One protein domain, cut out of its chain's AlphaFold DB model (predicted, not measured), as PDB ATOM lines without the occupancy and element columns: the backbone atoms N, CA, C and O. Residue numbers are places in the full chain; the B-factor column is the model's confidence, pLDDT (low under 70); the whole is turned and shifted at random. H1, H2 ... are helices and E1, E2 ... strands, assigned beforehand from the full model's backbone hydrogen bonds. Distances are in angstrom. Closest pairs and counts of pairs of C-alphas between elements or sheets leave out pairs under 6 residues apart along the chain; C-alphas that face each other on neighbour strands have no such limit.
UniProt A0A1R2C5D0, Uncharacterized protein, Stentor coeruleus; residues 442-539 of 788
ATOM      1  N   GLU A 442      23.765   3.302 -53.962       81.38
ATOM      2  CA  GLU A 442      23.504   4.743 -54.137       81.38
ATOM      3  C   GLU A 442      22.051   5.146 -53.834       81.38
ATOM      4  O   GLU A 442      21.753   6.327 -53.672       81.38
ATOM      5  N   GLN A 443      21.135   4.173 -53.769       82.56
ATOM      6  CA  GLN A 443      19.733   4.391 -53.392       82.56
ATOM      7  C   GLN A 443      19.515   4.312 -51.871       82.56
ATOM      8  O   GLN A 443      18.396   4.534 -51.394       82.56
ATOM      9  N   LYS A 444      20.564   3.959 -51.111       91.06
ATOM     10  CA  LYS A 444      20.544   3.883 -49.650       91.06
ATOM     11  C   LYS A 444      20.750   5.275 -49.083       91.06
ATOM     12  O   LYS A 444      21.820   5.844 -49.230       91.06
ATOM     13  N   ILE A 445      19.748   5.785 -48.380       92.81
ATOM     14  CA  ILE A 445      19.880   7.018 -47.611       92.81
ATOM     15  C   ILE A 445      20.164   6.644 -46.164       92.81
ATOM     16  O   ILE A 445      19.299   6.072 -45.486       92.81
ATOM     17  N   LYS A 446      21.384   6.912 -45.691       92.31
ATOM     18  CA  LYS A 446      21.753   6.668 -44.297       92.31
ATOM     19  C   LYS A 446      21.088   7.705 -43.401       92.31
ATOM     20  O   LYS A 446      21.206   8.897 -43.649       92.31
ATOM     21  N   ASN A 447      20.447   7.274 -42.313       91.81
ATOM     22  CA  ASN A 447      20.059   8.201 -41.253       91.81
ATOM     23  C   ASN A 447      21.256   8.456 -40.328       91.81
ATOM     24  O   ASN A 447      21.506   7.681 -39.406       91.81
ATOM     25  N   ILE A 448      21.973   9.553 -40.561       90.50
ATOM     26  CA  ILE A 448      23.198   9.919 -39.827       90.50
ATOM     27  C   ILE A 448      23.002  10.150 -38.324       90.50
ATOM     28  O   ILE A 448      23.967  10.071 -37.573       90.50
ATOM     29  N   LYS A 449      21.769  10.406 -37.865       87.25
ATOM     30  CA  LYS A 449      21.456  10.525 -36.432       87.25
ATOM     31  C   LYS A 449      21.348   9.160 -35.750       87.25
ATOM     32  O   LYS A 449      21.384   9.061 -34.526       87.25
ATOM     33  N   CYS A 450      21.172   8.088 -36.516       90.00
ATOM     34  CA  CYS A 450      20.953   6.767 -35.960       90.00
ATOM     35  C   CYS A 450      22.280   6.027 -35.716       90.00
ATOM     36  O   CYS A 450      22.970   5.714 -36.686       90.00
ATOM     37  N   PRO A 451      22.606   5.637 -34.467       85.06
ATOM     38  CA  PRO A 451      23.838   4.899 -34.165       85.06
ATOM     39  C   PRO A 451      23.821   3.448 -34.676       85.06
ATOM     40  O   PRO A 451      24.836   2.763 -34.631       85.06
ATOM     41  N   TYR A 452      22.670   2.964 -35.152       84.88
ATOM     42  CA  TYR A 452      22.483   1.596 -35.642       84.88
ATOM     43  C   TYR A 452      22.638   1.464 -37.164       84.88
ATOM     44  O   TYR A 452      22.254   0.434 -37.718       84.88
ATOM     45  N   ASP A 453      23.141   2.502 -37.843       87.38
ATOM     46  CA  ASP A 453      23.285   2.547 -39.305       87.38
ATOM     47  C   ASP A 453      21.984   2.166 -40.041       87.38
ATOM     48  O   ASP A 453      21.969   1.339 -40.951       87.38
ATOM     49  N   HIS A 454      20.847   2.734 -39.625       90.62
ATOM     50  CA  HIS A 454      19.584   2.501 -40.326       90.62
ATOM     51  C   HIS A 454      19.554   3.224 -41.681       90.62
ATOM     52  O   HIS A 454      19.800   4.430 -41.761       90.62
ATOM     53  N   PHE A 455      19.154   2.491 -42.724       91.88
ATOM     54  CA  PHE A 455      19.022   2.993 -44.093       91.88
ATOM     55  C   PHE A 455      17.559   3.087 -44.538       91.88
ATOM     56  O   PHE A 455      16.694   2.314 -44.108       91.88
ATOM     57  N   TYR A 456      17.281   4.021 -45.441       92.19
ATOM     58  CA  TYR A 456      15.958   4.275 -46.007       92.19
ATOM     59  C   TYR A 456      16.049   4.465 -47.522       92.19
ATOM     60  O   TYR A 456      17.070   4.919 -48.021       92.19
ATOM     61  N   CYS A 457      15.008   4.084 -48.271       91.75
ATOM     62  CA  CYS A 457      14.901   4.550 -49.653       91.75
ATOM     63  C   CYS A 457      14.475   6.014 -49.652       91.75
ATOM     64  O   CYS A 457      13.791   6.438 -48.716       91.75
ATOM     65  N   SER A 458      14.850   6.756 -50.696       90.75
ATOM     66  CA  SER A 458      14.536   8.183 -50.846       90.75
ATOM     67  C   SER A 458      13.062   8.471 -50.558       90.75
ATOM     68  O   SER A 458      12.749   9.252 -49.668       90.75
ATOM     69  N   THR A 459      12.146   7.717 -51.175       89.38
ATOM     70  CA  THR A 459      10.702   7.862 -50.941       89.38
ATOM     71  C   THR A 459      10.317   7.654 -49.477       89.38
ATOM     72  O   THR A 459       9.493   8.381 -48.940       89.38
ATOM     73  N   CYS A 460      10.877   6.650 -48.798       90.25
ATOM     74  CA  CYS A 460      10.541   6.395 -47.397       90.25
ATOM     75  C   CYS A 460      11.107   7.445 -46.445       90.25
ATOM     76  O   CYS A 460      10.473   7.691 -45.416       90.25
ATOM     77  N   PHE A 461      12.269   8.000 -46.791       90.75
ATOM     78  CA  PHE A 461      12.973   9.041 -46.056       90.75
ATOM     79  C   PHE A 461      12.276  10.404 -46.206       90.75
ATOM     80  O   PHE A 461      12.075  11.096 -45.219       90.75
ATOM     81  N   GLU A 462      11.807  10.747 -47.412       87.19
ATOM     82  CA  GLU A 462      11.171  12.036 -47.739       87.19
ATOM     83  C   GLU A 462       9.772  12.247 -47.130       87.19
ATOM     84  O   GLU A 462       9.334  13.384 -46.948       87.19
ATOM     85  N   ILE A 463       9.038  11.180 -46.799       82.62
ATOM     86  CA  ILE A 463       7.674  11.312 -46.259       82.62
ATOM     87  C   ILE A 463       7.738  11.878 -44.825       82.62
ATOM     88  O   ILE A 463       7.946  11.133 -43.872       82.62
ATOM     89  N   LYS A 464       7.472  13.183 -44.680       66.44
ATOM     90  CA  LYS A 464       7.484  14.008 -43.447       66.44
ATOM     91  C   LYS A 464       6.394  13.732 -42.385       66.44
ATOM     92  O   LYS A 464       6.164  14.561 -41.512       66.44
ATOM     93  N   ASN A 465       5.648  12.629 -42.431       56.69
ATOM     94  CA  ASN A 465       4.414  12.548 -41.632       56.69
ATOM     95  C   ASN A 465       4.623  12.137 -40.158       56.69
ATOM     96  O   ASN A 465       5.052  11.023 -39.873       56.69
ATOM     97  N   ASN A 466       4.122  12.958 -39.226       53.25
ATOM     98  CA  ASN A 466       4.004  12.696 -37.775       53.25
ATOM     99  C   ASN A 466       3.190  11.434 -37.395       53.25
ATOM    100  O   ASN A 466       3.016  11.135 -36.217       53.25
ATOM    101  N   LYS A 467       2.679  10.684 -38.380       55.66
ATOM    102  CA  LYS A 467       1.932   9.424 -38.219       55.66
ATOM    103  C   LYS A 467       2.729   8.183 -38.637       55.66
ATOM    104  O   LYS A 467       2.148   7.113 -38.788       55.66
ATOM    105  N   ILE A 468       4.027   8.317 -38.909       57.06
ATOM    106  CA  ILE A 468       4.845   7.184 -39.344       57.06
ATOM    107  C   ILE A 468       5.325   6.399 -38.126       57.06
ATOM    108  O   ILE A 468       5.975   6.945 -37.236       57.06
ATOM    109  N   ASP A 469       5.046   5.102 -38.155       69.06
ATOM    110  CA  ASP A 469       5.508   4.095 -37.204       69.06
ATOM    111  C   ASP A 469       7.018   3.832 -37.413       69.06
ATOM    112  O   ASP A 469       7.437   2.868 -38.053       69.06
ATOM    113  N   ILE A 470       7.865   4.789 -37.009       78.31
ATOM    114  CA  ILE A 470       9.321   4.604 -36.947       78.31
ATOM    115  C   ILE A 470       9.664   4.108 -35.544       78.31
ATOM    116  O   ILE A 470       9.777   4.906 -34.615       78.31
ATOM    117  N   ASP A 471       9.905   2.803 -35.410       80.31
ATOM    118  CA  ASP A 471      10.236   2.172 -34.121       80.31
ATOM    119  C   ASP A 471      11.537   2.709 -33.490       80.31
ATOM    120  O   ASP A 471      11.743   2.636 -32.281       80.31
ATOM    121  N   CYS A 472      12.466   3.226 -34.304       86.12
ATOM    122  CA  CYS A 472      13.752   3.719 -33.818       86.12
ATOM    123  C   CYS A 472      13.659   5.181 -33.367       86.12
ATOM    124  O   CYS A 472      13.580   6.087 -34.201       86.12
ATOM    125  N   HIS A 473      13.777   5.409 -32.056       87.69
ATOM    126  CA  HIS A 473      13.761   6.743 -31.450       87.69
ATOM    127  C   HIS A 473      14.781   7.704 -32.091       87.69
ATOM    128  O   HIS A 473      14.405   8.791 -32.520       87.69
ATOM    129  N   SER A 474      16.038   7.285 -32.288       88.25
ATOM    130  CA  SER A 474      17.058   8.126 -32.942       88.25
ATOM    131  C   SER A 474      16.698   8.493 -34.384       88.25
ATOM    132  O   SER A 474      17.006   9.592 -34.834       88.25
ATOM    133  N   CYS A 475      16.027   7.601 -35.122       90.25
ATOM    134  CA  CYS A 475      15.560   7.929 -36.467       90.25
ATOM    135  C   CYS A 475      14.404   8.930 -36.453       90.25
ATOM    136  O   CYS A 475      14.310   9.741 -37.370       90.25
ATOM    137  N   LYS A 476      13.547   8.873 -35.429       89.12
ATOM    138  CA  LYS A 476      12.423   9.792 -35.243       89.12
ATOM    139  C   LYS A 476      12.897  11.217 -34.940       89.12
ATOM    140  O   LYS A 476      12.384  12.145 -35.555       89.12
ATOM    141  N   MET A 477      13.938  11.364 -34.115       87.12
ATOM    142  CA  MET A 477      14.560  12.656 -33.770       87.12
ATOM    143  C   MET A 477      14.973  13.492 -34.991       87.12
ATOM    144  O   MET A 477      15.004  14.717 -34.921       87.12
ATOM    145  N   LEU A 478      15.287  12.851 -36.123       87.06
ATOM    146  CA  LEU A 478      15.635  13.544 -37.366       87.06
ATOM    147  C   LEU A 478      14.508  14.469 -37.861       87.06
ATOM    148  O   LEU A 478      14.783  15.521 -38.435       87.06
ATOM    149  N   TYR A 479      13.254  14.075 -37.642       86.56
ATOM    150  CA  TYR A 479      12.068  14.764 -38.158       86.56
ATOM    151  C   TYR A 479      11.491  15.789 -37.179       86.56
ATOM    152  O   TYR A 479      10.521  16.470 -37.503       86.56
ATOM    153  N   GLU A 480      12.074  15.915 -35.989       85.19
ATOM    154  CA  GLU A 480      11.654  16.915 -35.015       85.19
ATOM    155  C   GLU A 480      12.138  18.313 -35.424       85.19
ATOM    156  O   GLU A 480      13.174  18.489 -36.090       85.19
ATOM    157  N   VAL A 481      11.365  19.331 -35.039       81.62
ATOM    158  CA  VAL A 481      11.723  20.735 -35.274       81.62
ATOM    159  C   VAL A 481      13.048  21.004 -34.558       81.62
ATOM    160  O   VAL A 481      13.194  20.728 -33.371       81.62
ATOM    161  N   GLY A 482      14.054  21.444 -35.319       75.75
ATOM    162  CA  GLY A 482      15.384  21.707 -34.771       75.75
ATOM    163  C   GLY A 482      15.417  23.030 -34.009       75.75
ATOM    164  O   GLY A 482      14.625  23.918 -34.295       75.75
ATOM    165  N   VAL A 483      16.358  23.155 -33.076       80.38
ATOM    166  CA  VAL A 483      16.745  24.442 -32.480       80.38
ATOM    167  C   VAL A 483      17.838  25.060 -33.356       80.38
ATOM    168  O   VAL A 483      18.681  24.320 -33.867       80.38
ATOM    169  N   ASP A 484      17.869  26.385 -33.489       79.50
ATOM    170  CA  ASP A 484      18.807  27.127 -34.357       79.50
ATOM    171  C   ASP A 484      20.298  26.836 -34.075       79.50
ATOM    172  O   ASP A 484      21.161  26.993 -34.940       79.50
ATOM    173  N   SER A 485      20.616  26.342 -32.872       83.44
ATOM    174  CA  SER A 485      21.965  25.945 -32.438       83.44
ATOM    175  C   SER A 485      22.374  24.511 -32.814       83.44
ATOM    176  O   SER A 485      23.456  24.056 -32.428       83.44
ATOM    177  N   ASN A 486      21.546  23.790 -33.576       92.38
ATOM    178  CA  ASN A 486      21.813  22.418 -34.000       92.38
ATOM    179  C   ASN A 486      22.061  22.316 -35.507       92.38
ATOM    180  O   ASN A 486      21.520  23.068 -36.315       92.38
ATOM    181  N   CYS A 487      22.824  21.298 -35.906       92.50
ATOM    182  CA  CYS A 487      22.938  20.931 -37.309       92.50
ATOM    183  C   CYS A 487      21.573  20.506 -37.856       92.50
ATOM    184  O   CYS A 487      20.937  19.612 -37.299       92.50
ATOM    185  N   ILE A 488      21.152  21.075 -38.987       90.81
ATOM    186  CA  ILE A 488      19.869  20.715 -39.600       90.81
ATOM    187  C   ILE A 488      19.796  19.221 -39.977       90.81
ATOM    188  O   ILE A 488      18.741  18.617 -39.818       90.81
ATOM    189  N   PHE A 489      20.913  18.597 -40.381       91.06
ATOM    190  CA  PHE A 489      20.944  17.203 -40.838       91.06
ATOM    191  C   PHE A 489      21.055  16.166 -39.715       91.06
ATOM    192  O   PHE A 489      20.288  15.213 -39.719       91.06
ATOM    193  N   CYS A 490      21.974  16.297 -38.751       91.75
ATOM    194  CA  CYS A 490      22.082  15.314 -37.656       91.75
ATOM    195  C   CYS A 490      21.347  15.728 -36.375       91.75
ATOM    196  O   CYS A 490      21.227  14.931 -35.444       91.75
ATOM    197  N   LYS A 491      20.851  16.968 -36.293       91.38
ATOM    198  CA  LYS A 491      20.202  17.534 -35.099       91.38
ATOM    199  C   LYS A 491      21.093  17.536 -33.847       91.38
ATOM    200  O   LYS A 491      20.577  17.650 -32.740       91.38
ATOM    201  N   ASP A 492      22.408  17.375 -33.990       90.56
ATOM    202  CA  ASP A 492      23.360  17.532 -32.884       90.56
ATOM    203  C   ASP A 492      23.757  19.000 -32.717       90.56
ATOM    204  O   ASP A 492      23.843  19.742 -33.701       90.56
ATOM    205  N   ARG A 493      24.048  19.397 -31.473       90.50
ATOM    206  CA  ARG A 493      24.672  20.691 -31.166       90.50
ATOM    207  C   ARG A 493      26.052  20.774 -31.811       90.50
ATOM    208  O   ARG A 493      26.806  19.795 -31.808       90.50
ATOM    209  N   PHE A 494      26.404  21.947 -32.329       86.25
ATOM    210  CA  PHE A 494      27.730  22.179 -32.900       86.25
ATOM    211  C   PHE A 494      28.812  22.016 -31.825       86.25
ATOM    212  O   PHE A 494      28.818  22.739 -30.834       86.25
ATOM    213  N   ARG A 495      29.725  21.052 -32.017       75.31
ATOM    214  CA  ARG A 495      30.894  20.860 -31.137       75.31
ATOM    215  C   ARG A 495      32.101  21.696 -31.573       75.31
ATOM    216  O   ARG A 495      32.831  22.176 -30.721       75.31
ATOM    217  N   ALA A 496      32.298  21.874 -32.882       68.75
ATOM    218  CA  ALA A 496      33.316  22.752 -33.460       68.75
ATOM    219  C   ALA A 496      32.997  23.005 -34.941       68.75
ATOM    220  O   ALA A 496      32.837  22.045 -35.694       68.75
ATOM    221  N   GLY A 497      32.919  24.278 -35.342       75.81
ATOM    222  CA  GLY A 497      32.704  24.703 -36.728       75.81
ATOM    223  C   GLY A 497      31.334  24.328 -37.309       75.81
ATOM    224  O   GLY A 497      31.004  23.156 -37.508       75.81
ATOM    225  N   SER A 498      30.545  25.338 -37.658       89.25
ATOM    226  CA  SER A 498      29.357  25.183 -38.497       89.25
ATOM    227  C   SER A 498      29.542  25.951 -39.793       89.25
ATOM    228  O   SER A 498      30.057  27.067 -39.788       89.25
ATOM    229  N   THR A 499      29.088  25.371 -40.895       90.19
ATOM    230  CA  THR A 499      28.931  26.103 -42.147       90.19
ATOM    231  C   THR A 499      27.488  26.561 -42.227       90.19
ATOM    232  O   THR A 499      26.567  25.745 -42.108       90.19
ATOM    233  N   GLN A 500      27.288  27.862 -42.408       91.38
ATOM    234  CA  GLN A 500      25.966  28.398 -42.672       91.38
ATOM    235  C   GLN A 500      25.495  27.884 -44.031       91.38
ATOM    236  O   GLN A 500      26.127  28.132 -45.054       91.38
ATOM    237  N   TRP A 501      24.416  27.105 -44.025       90.81
ATOM    238  CA  TRP A 501      23.863  26.502 -45.235       90.81
ATOM    239  C   TRP A 501      22.810  27.396 -45.871       90.81
ATOM    240  O   TRP A 501      22.701  27.432 -47.087       90.81
ATOM    241  N   CYS A 502      22.026  28.110 -45.064       91.75
ATOM    242  CA  CYS A 502      21.199  29.244 -45.479       91.75
ATOM    243  C   CYS A 502      21.039  30.217 -44.300       91.75
ATOM    244  O   CYS A 502      21.561  29.963 -43.215       91.75
ATOM    245  N   ASN A 503      20.269  31.295 -44.476       90.06
ATOM    246  CA  ASN A 503      20.066  32.319 -43.442       90.06
ATOM    247  C   ASN A 503      19.590  31.754 -42.093       90.06
ATOM    248  O   ASN A 503      19.974  32.276 -41.055       90.06
ATOM    249  N   ASN A 504      18.828  30.657 -42.111       91.31
ATOM    250  CA  ASN A 504      18.202  30.089 -40.914       91.31
ATOM    251  C   ASN A 504      18.804  28.746 -40.480       91.31
ATOM    252  O   ASN A 504      18.387  28.187 -39.472       91.31
ATOM    253  N   HIS A 505      19.736  28.176 -41.248       93.19
ATOM    254  CA  HIS A 505      20.175  26.803 -41.016       93.19
ATOM    255  C   HIS A 505      21.679  26.636 -41.154       93.19
ATOM    256  O   HIS A 505      22.301  27.072 -42.121       93.19
ATOM    257  N   ASN A 506      22.234  25.893 -40.203       92.69
ATOM    258  CA  ASN A 506      23.645  25.566 -40.116       92.69
ATOM    259  C   ASN A 506      23.851  24.050 -40.287       92.69
ATOM    260  O   ASN A 506      23.049  23.230 -39.825       92.69
ATOM    261  N   VAL A 507      24.948  23.658 -40.937       92.25
ATOM    262  CA  VAL A 507      25.354  22.256 -41.129       92.25
ATOM    263  C   VAL A 507      26.710  22.038 -40.461       92.25
ATOM    264  O   VAL A 507      27.614  22.862 -40.587       92.25
ATOM    265  N   CYS A 508      26.869  20.944 -39.709       92.94
ATOM    266  CA  CYS A 508      28.160  20.629 -39.099       92.94
ATOM    267  C   CYS A 508      29.112  20.043 -40.150       92.94
ATOM    268  O   CYS A 508      28.683  19.362 -41.087       92.94
ATOM    269  N   LYS A 509      30.419  20.252 -39.963       89.31
ATOM    270  CA  LYS A 509      31.455  19.786 -40.898       89.31
ATOM    271  C   LYS A 509      31.381  18.279 -41.179       89.31
ATOM    272  O   LYS A 509      31.581  17.853 -42.311       89.31
ATOM    273  N   LEU A 510      31.026  17.477 -40.170       89.25
ATOM    274  CA  LEU A 510      30.845  16.030 -40.324       89.25
ATOM    275  C   LEU A 510      29.724  15.694 -41.312       89.25
ATOM    276  O   LEU A 510      29.940  14.880 -42.202       89.25
ATOM    277  N   CYS A 511      28.550  16.321 -41.197       91.25
ATOM    278  CA  CYS A 511      27.440  16.067 -42.121       91.25
ATOM    279  C   CYS A 511      27.752  16.568 -43.534       91.25
ATOM    280  O   CYS A 511      27.407  15.893 -44.495       91.25
ATOM    281  N   CYS A 512      28.434  17.711 -43.650       87.00
ATOM    282  CA  CYS A 512      28.854  18.262 -44.939       87.00
ATOM    283  C   CYS A 512      29.788  17.299 -45.695       87.00
ATOM    284  O   CYS A 512      29.640  17.105 -46.894       87.00
ATOM    285  N   ASN A 513      30.705  16.642 -44.975       87.19
ATOM    286  CA  ASN A 513      31.726  15.785 -45.579       87.19
ATOM    287  C   ASN A 513      31.313  14.311 -45.728       87.19
ATOM    288  O   ASN A 513      31.930  13.588 -46.504       87.19
ATOM    289  N   SER A 514      30.349  13.831 -44.935       86.94
ATOM    290  CA  SER A 514      30.003  12.399 -44.875       86.94
ATOM    291  C   SER A 514      28.817  11.996 -45.742       86.94
ATOM    292  O   SER A 514      28.671  10.812 -46.038       86.94
ATOM    293  N   LEU A 515      27.967  12.947 -46.131       88.25
ATOM    294  CA  LEU A 515      26.808  12.672 -46.969       88.25
ATOM    295  C   LEU A 515      27.214  12.666 -48.439       88.25
ATOM    296  O   LEU A 515      27.815  13.616 -48.937       88.25
ATOM    297  N   SER A 516      26.833  11.612 -49.156       88.25
ATOM    298  CA  SER A 516      26.898  11.625 -50.614       88.25
ATOM    299  C   SER A 516      25.940  12.673 -51.191       88.25
ATOM    300  O   SER A 516      24.975  13.100 -50.554       88.25
ATOM    301  N   ARG A 517      26.158  13.057 -52.450       86.06
ATOM    302  CA  ARG A 517      25.326  14.050 -53.147       86.06
ATOM    303  C   ARG A 517      23.840  13.668 -53.195       86.06
ATOM    304  O   ARG A 517      22.984  14.526 -52.999       86.06
ATOM    305  N   ASN A 518      23.538  12.385 -53.402       87.31
ATOM    306  CA  ASN A 518      22.162  11.875 -53.410       87.31
ATOM    307  C   ASN A 518      21.526  11.921 -52.015       87.31
ATOM    308  O   ASN A 518      20.343  12.235 -51.879       87.31
ATOM    309  N   GLU A 519      22.304  11.624 -50.972       90.88
ATOM    310  CA  GLU A 519      21.832  11.740 -49.595       90.88
ATOM    311  C   GLU A 519      21.542  13.193 -49.248       90.88
ATOM    312  O   GLU A 519      20.458  13.490 -48.755       90.88
ATOM    313  N   LEU A 520      22.446  14.106 -49.592       90.06
ATOM    314  CA  LEU A 520      22.281  15.531 -49.339       90.06
ATOM    315  C   LEU A 520      20.994  16.088 -49.973       90.06
ATOM    316  O   LEU A 520      20.248  16.800 -49.303       90.06
ATOM    317  N   GLU A 521      20.674  15.688 -51.209       90.62
ATOM    318  CA  GLU A 521      19.410  16.043 -51.874       90.62
ATOM    319  C   GLU A 521      18.174  15.520 -51.121       90.62
ATOM    320  O   GLU A 521      17.171  16.223 -50.977       90.62
ATOM    321  N   CYS A 522      18.221  14.279 -50.629       90.44
ATOM    322  CA  CYS A 522      17.114  13.709 -49.859       90.44
ATOM    323  C   CYS A 522      16.936  14.446 -48.525       90.44
ATOM    324  O   CYS A 522      15.812  14.727 -48.110       90.44
ATOM    325  N   TYR A 523      18.043  14.788 -47.863       92.25
ATOM    326  CA  TYR A 523      18.036  15.548 -46.618       92.25
ATOM    327  C   TYR A 523      17.417  16.938 -46.820       92.25
ATOM    328  O   TYR A 523      16.497  17.298 -46.089       92.25
ATOM    329  N   THR A 524      17.829  17.707 -47.830       89.38
ATOM    330  CA  THR A 524      17.284  19.059 -48.065       89.38
ATOM    331  C   THR A 524      15.777  19.047 -48.356       89.38
ATOM    332  O   THR A 524      15.036  19.860 -47.786       89.38
ATOM    333  N   LYS A 525      15.280  18.051 -49.104       88.19
ATOM    334  CA  LYS A 525      13.836  17.811 -49.297       88.19
ATOM    335  C   LYS A 525      13.103  17.490 -47.989       88.19
ATOM    336  O   LYS A 525      12.028  18.040 -47.739       88.19
ATOM    337  N   VAL A 526      13.689  16.650 -47.129       87.19
ATOM    338  CA  VAL A 526      13.123  16.273 -45.818       87.19
ATOM    339  C   VAL A 526      13.030  17.438 -44.849       87.19
ATOM    340  O   VAL A 526      12.161  17.409 -43.989       87.19
ATOM    341  N   PHE A 527      13.852  18.476 -44.955       83.88
ATOM    342  CA  PHE A 527      13.660  19.671 -44.123       83.88
ATOM    343  C   PHE A 527      12.737  20.682 -44.796       83.88
ATOM    344  O   PHE A 527      11.947  21.327 -44.111       83.88
ATOM    345  N   GLY A 528      12.690  20.709 -46.131       81.31
ATOM    346  CA  GLY A 528      11.750  21.522 -46.909       81.31
ATOM    347  C   GLY A 528      11.942  23.023 -46.709       81.31
ATOM    348  O   GLY A 528      10.965  23.756 -46.672       81.31
ATOM    349  N   CYS A 529      13.190  23.457 -46.530       89.12
ATOM    350  CA  CYS A 529      13.559  24.865 -46.589       89.12
ATOM    351  C   CYS A 529      13.959  25.200 -48.027       89.12
ATOM    352  O   CYS A 529      14.939  24.648 -48.537       89.12
ATOM    353  N   ASP A 530      13.222  26.108 -48.665       90.50
ATOM    354  CA  ASP A 530      13.445  26.472 -50.067       90.50
ATOM    355  C   ASP A 530      14.850  27.035 -50.292       90.50
ATOM    356  O   ASP A 530      15.549  26.585 -51.198       90.50
ATOM    357  N   SER A 531      15.345  27.886 -49.389       91.44
ATOM    358  CA  SER A 531      16.714  28.415 -49.465       91.44
ATOM    359  C   SER A 531      17.783  27.324 -49.333       91.44
ATOM    360  O   SER A 531      18.806  27.371 -50.012       91.44
ATOM    361  N   CYS A 532      17.567  26.299 -48.495       88.50
ATOM    362  CA  CYS A 532      18.496  25.167 -48.416       88.50
ATOM    363  C   CYS A 532      18.500  24.341 -49.711       88.50
ATOM    364  O   CYS A 532      19.560  23.857 -50.117       88.50
ATOM    365  N   ASN A 533      17.332  24.177 -50.342       89.06
ATOM    366  CA  ASN A 533      17.189  23.493 -51.626       89.06
ATOM    367  C   ASN A 533      17.861  24.274 -52.764       89.06
ATOM    368  O   ASN A 533      18.508  23.671 -53.621       89.06
ATOM    369  N   GLU A 534      17.732  25.599 -52.784       90.56
ATOM    370  CA  GLU A 534      18.399  26.458 -53.766       90.56
ATOM    371  C   GLU A 534      19.917  26.437 -53.609       90.56
ATOM    372  O   GLU A 534      20.622  26.228 -54.596       90.56
ATOM    373  N   ASN A 535      20.428  26.535 -52.380       88.31
ATOM    374  CA  ASN A 535      21.869  26.479 -52.134       88.31
ATOM    375  C   ASN A 535      22.478  25.133 -52.550       88.31
ATOM    376  O   ASN A 535      23.538  25.110 -53.176       88.31
ATOM    377  N   PHE A 536      21.764  24.022 -52.342       88.00
ATOM    378  CA  PHE A 536      22.164  22.722 -52.891       88.00
ATOM    379  C   PHE A 536      22.197  22.720 -54.432       88.00
ATOM    380  O   PHE A 536      23.158  22.244 -55.041       88.00
ATOM    381  N   LYS A 537      21.175  23.284 -55.094       88.75
ATOM    382  CA  LYS A 537      21.149  23.410 -56.565       88.75
ATOM    383  C   LYS A 537      22.285  24.294 -57.092       88.75
ATOM    384  O   LYS A 537      22.777  24.029 -58.188       88.75
ATOM    385  N   ASN A 538      22.696  25.319 -56.349       88.25
ATOM    386  CA  ASN A 538      23.780  26.220 -56.740       88.25
ATOM    387  C   ASN A 538      25.155  25.558 -56.595       88.25
ATOM    388  O   ASN A 538      25.908  25.558 -57.568       88.25
ATOM    389  N   GLN A 539      25.422  24.861 -55.484       85.88
ATOM    390  CA  GLN A 539      26.630  24.031 -55.346       85.88
ATOM    391  C   GLN A 539      26.746  23.008 -56.483       85.88
ATOM    392  O   GLN A 539      27.811  22.829 -57.070       85.88
TER     393      GLN A 539
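Overview. This is residues 442 to 539 of the 788 residues of an uncharacterized protein of Stentor coeruleus (UniProt A0A1R2C5D0). A helical hairpin, H4 and H5, forms one side of a small, loop-rich body; the short strand hairpin E1 and E2 packs on H5, and the short helix H1 packs on H4. H2 touches no helix, and a loop before H1 folds back on itself, residues 445 to 446 pairing antiparallel with 455 to 456. The 98 printed residues run H1, H2, E1, E2, H3, H4, H5, with an antiparallel sheet of order E1 - E2. The class is mostly helix, with 46 residues in named elements, under half. The whole is compact and rounded, with a radius of gyration of the C-alphas of 12.6 A and spans of 32 by 27 by 23 A.

Along the chain. E1 is residues 498 to 502, 11.5 A long, beginning at C-alpha 498 (29.357, 25.183, -38.497). E2 is residues 505 to 508, 10.3 A. H3 is residues 509 to 514. H4, residues 517 to 527, measures 15.8 A, and H5, residues 530 to 539, 14.4 A, ending at C-alpha 539 (26.630, 24.031, -55.346). H1 is residues 458 to 462 and H2 residues 473 to 477.

Arrangement. The hairpin E1 and E2 is antiparallel at 147 degrees, with N 499 and O 507 2.9 A apart, within hydrogen-bond range. The closest C-alphas of E1 and H5, Cys 502 and Cys 532, are 5.7 A apart. H5 touches H4, closest C-alphas Thr 524 and Asn 533 at 5.7 A, a helical hairpin at a shallow tilt of 13 degrees, opposite ways. H4 touches H1, closest C-alphas Val 526 and Glu 462 at 5.0 A. H3 and H4 are only just apart, at 8.4 A. In H1 to H5 every O i to N i+4 pair is within hydrogen-bond range.

Size, cuts and confidence. The farthest C-alphas, Asp 471 and Asn 538, are 35.7 A apart. The printed part has no cut. The link H2 to E1, 20 residues, is long. Residues 464 to 469 and 496 have pLDDT under 70.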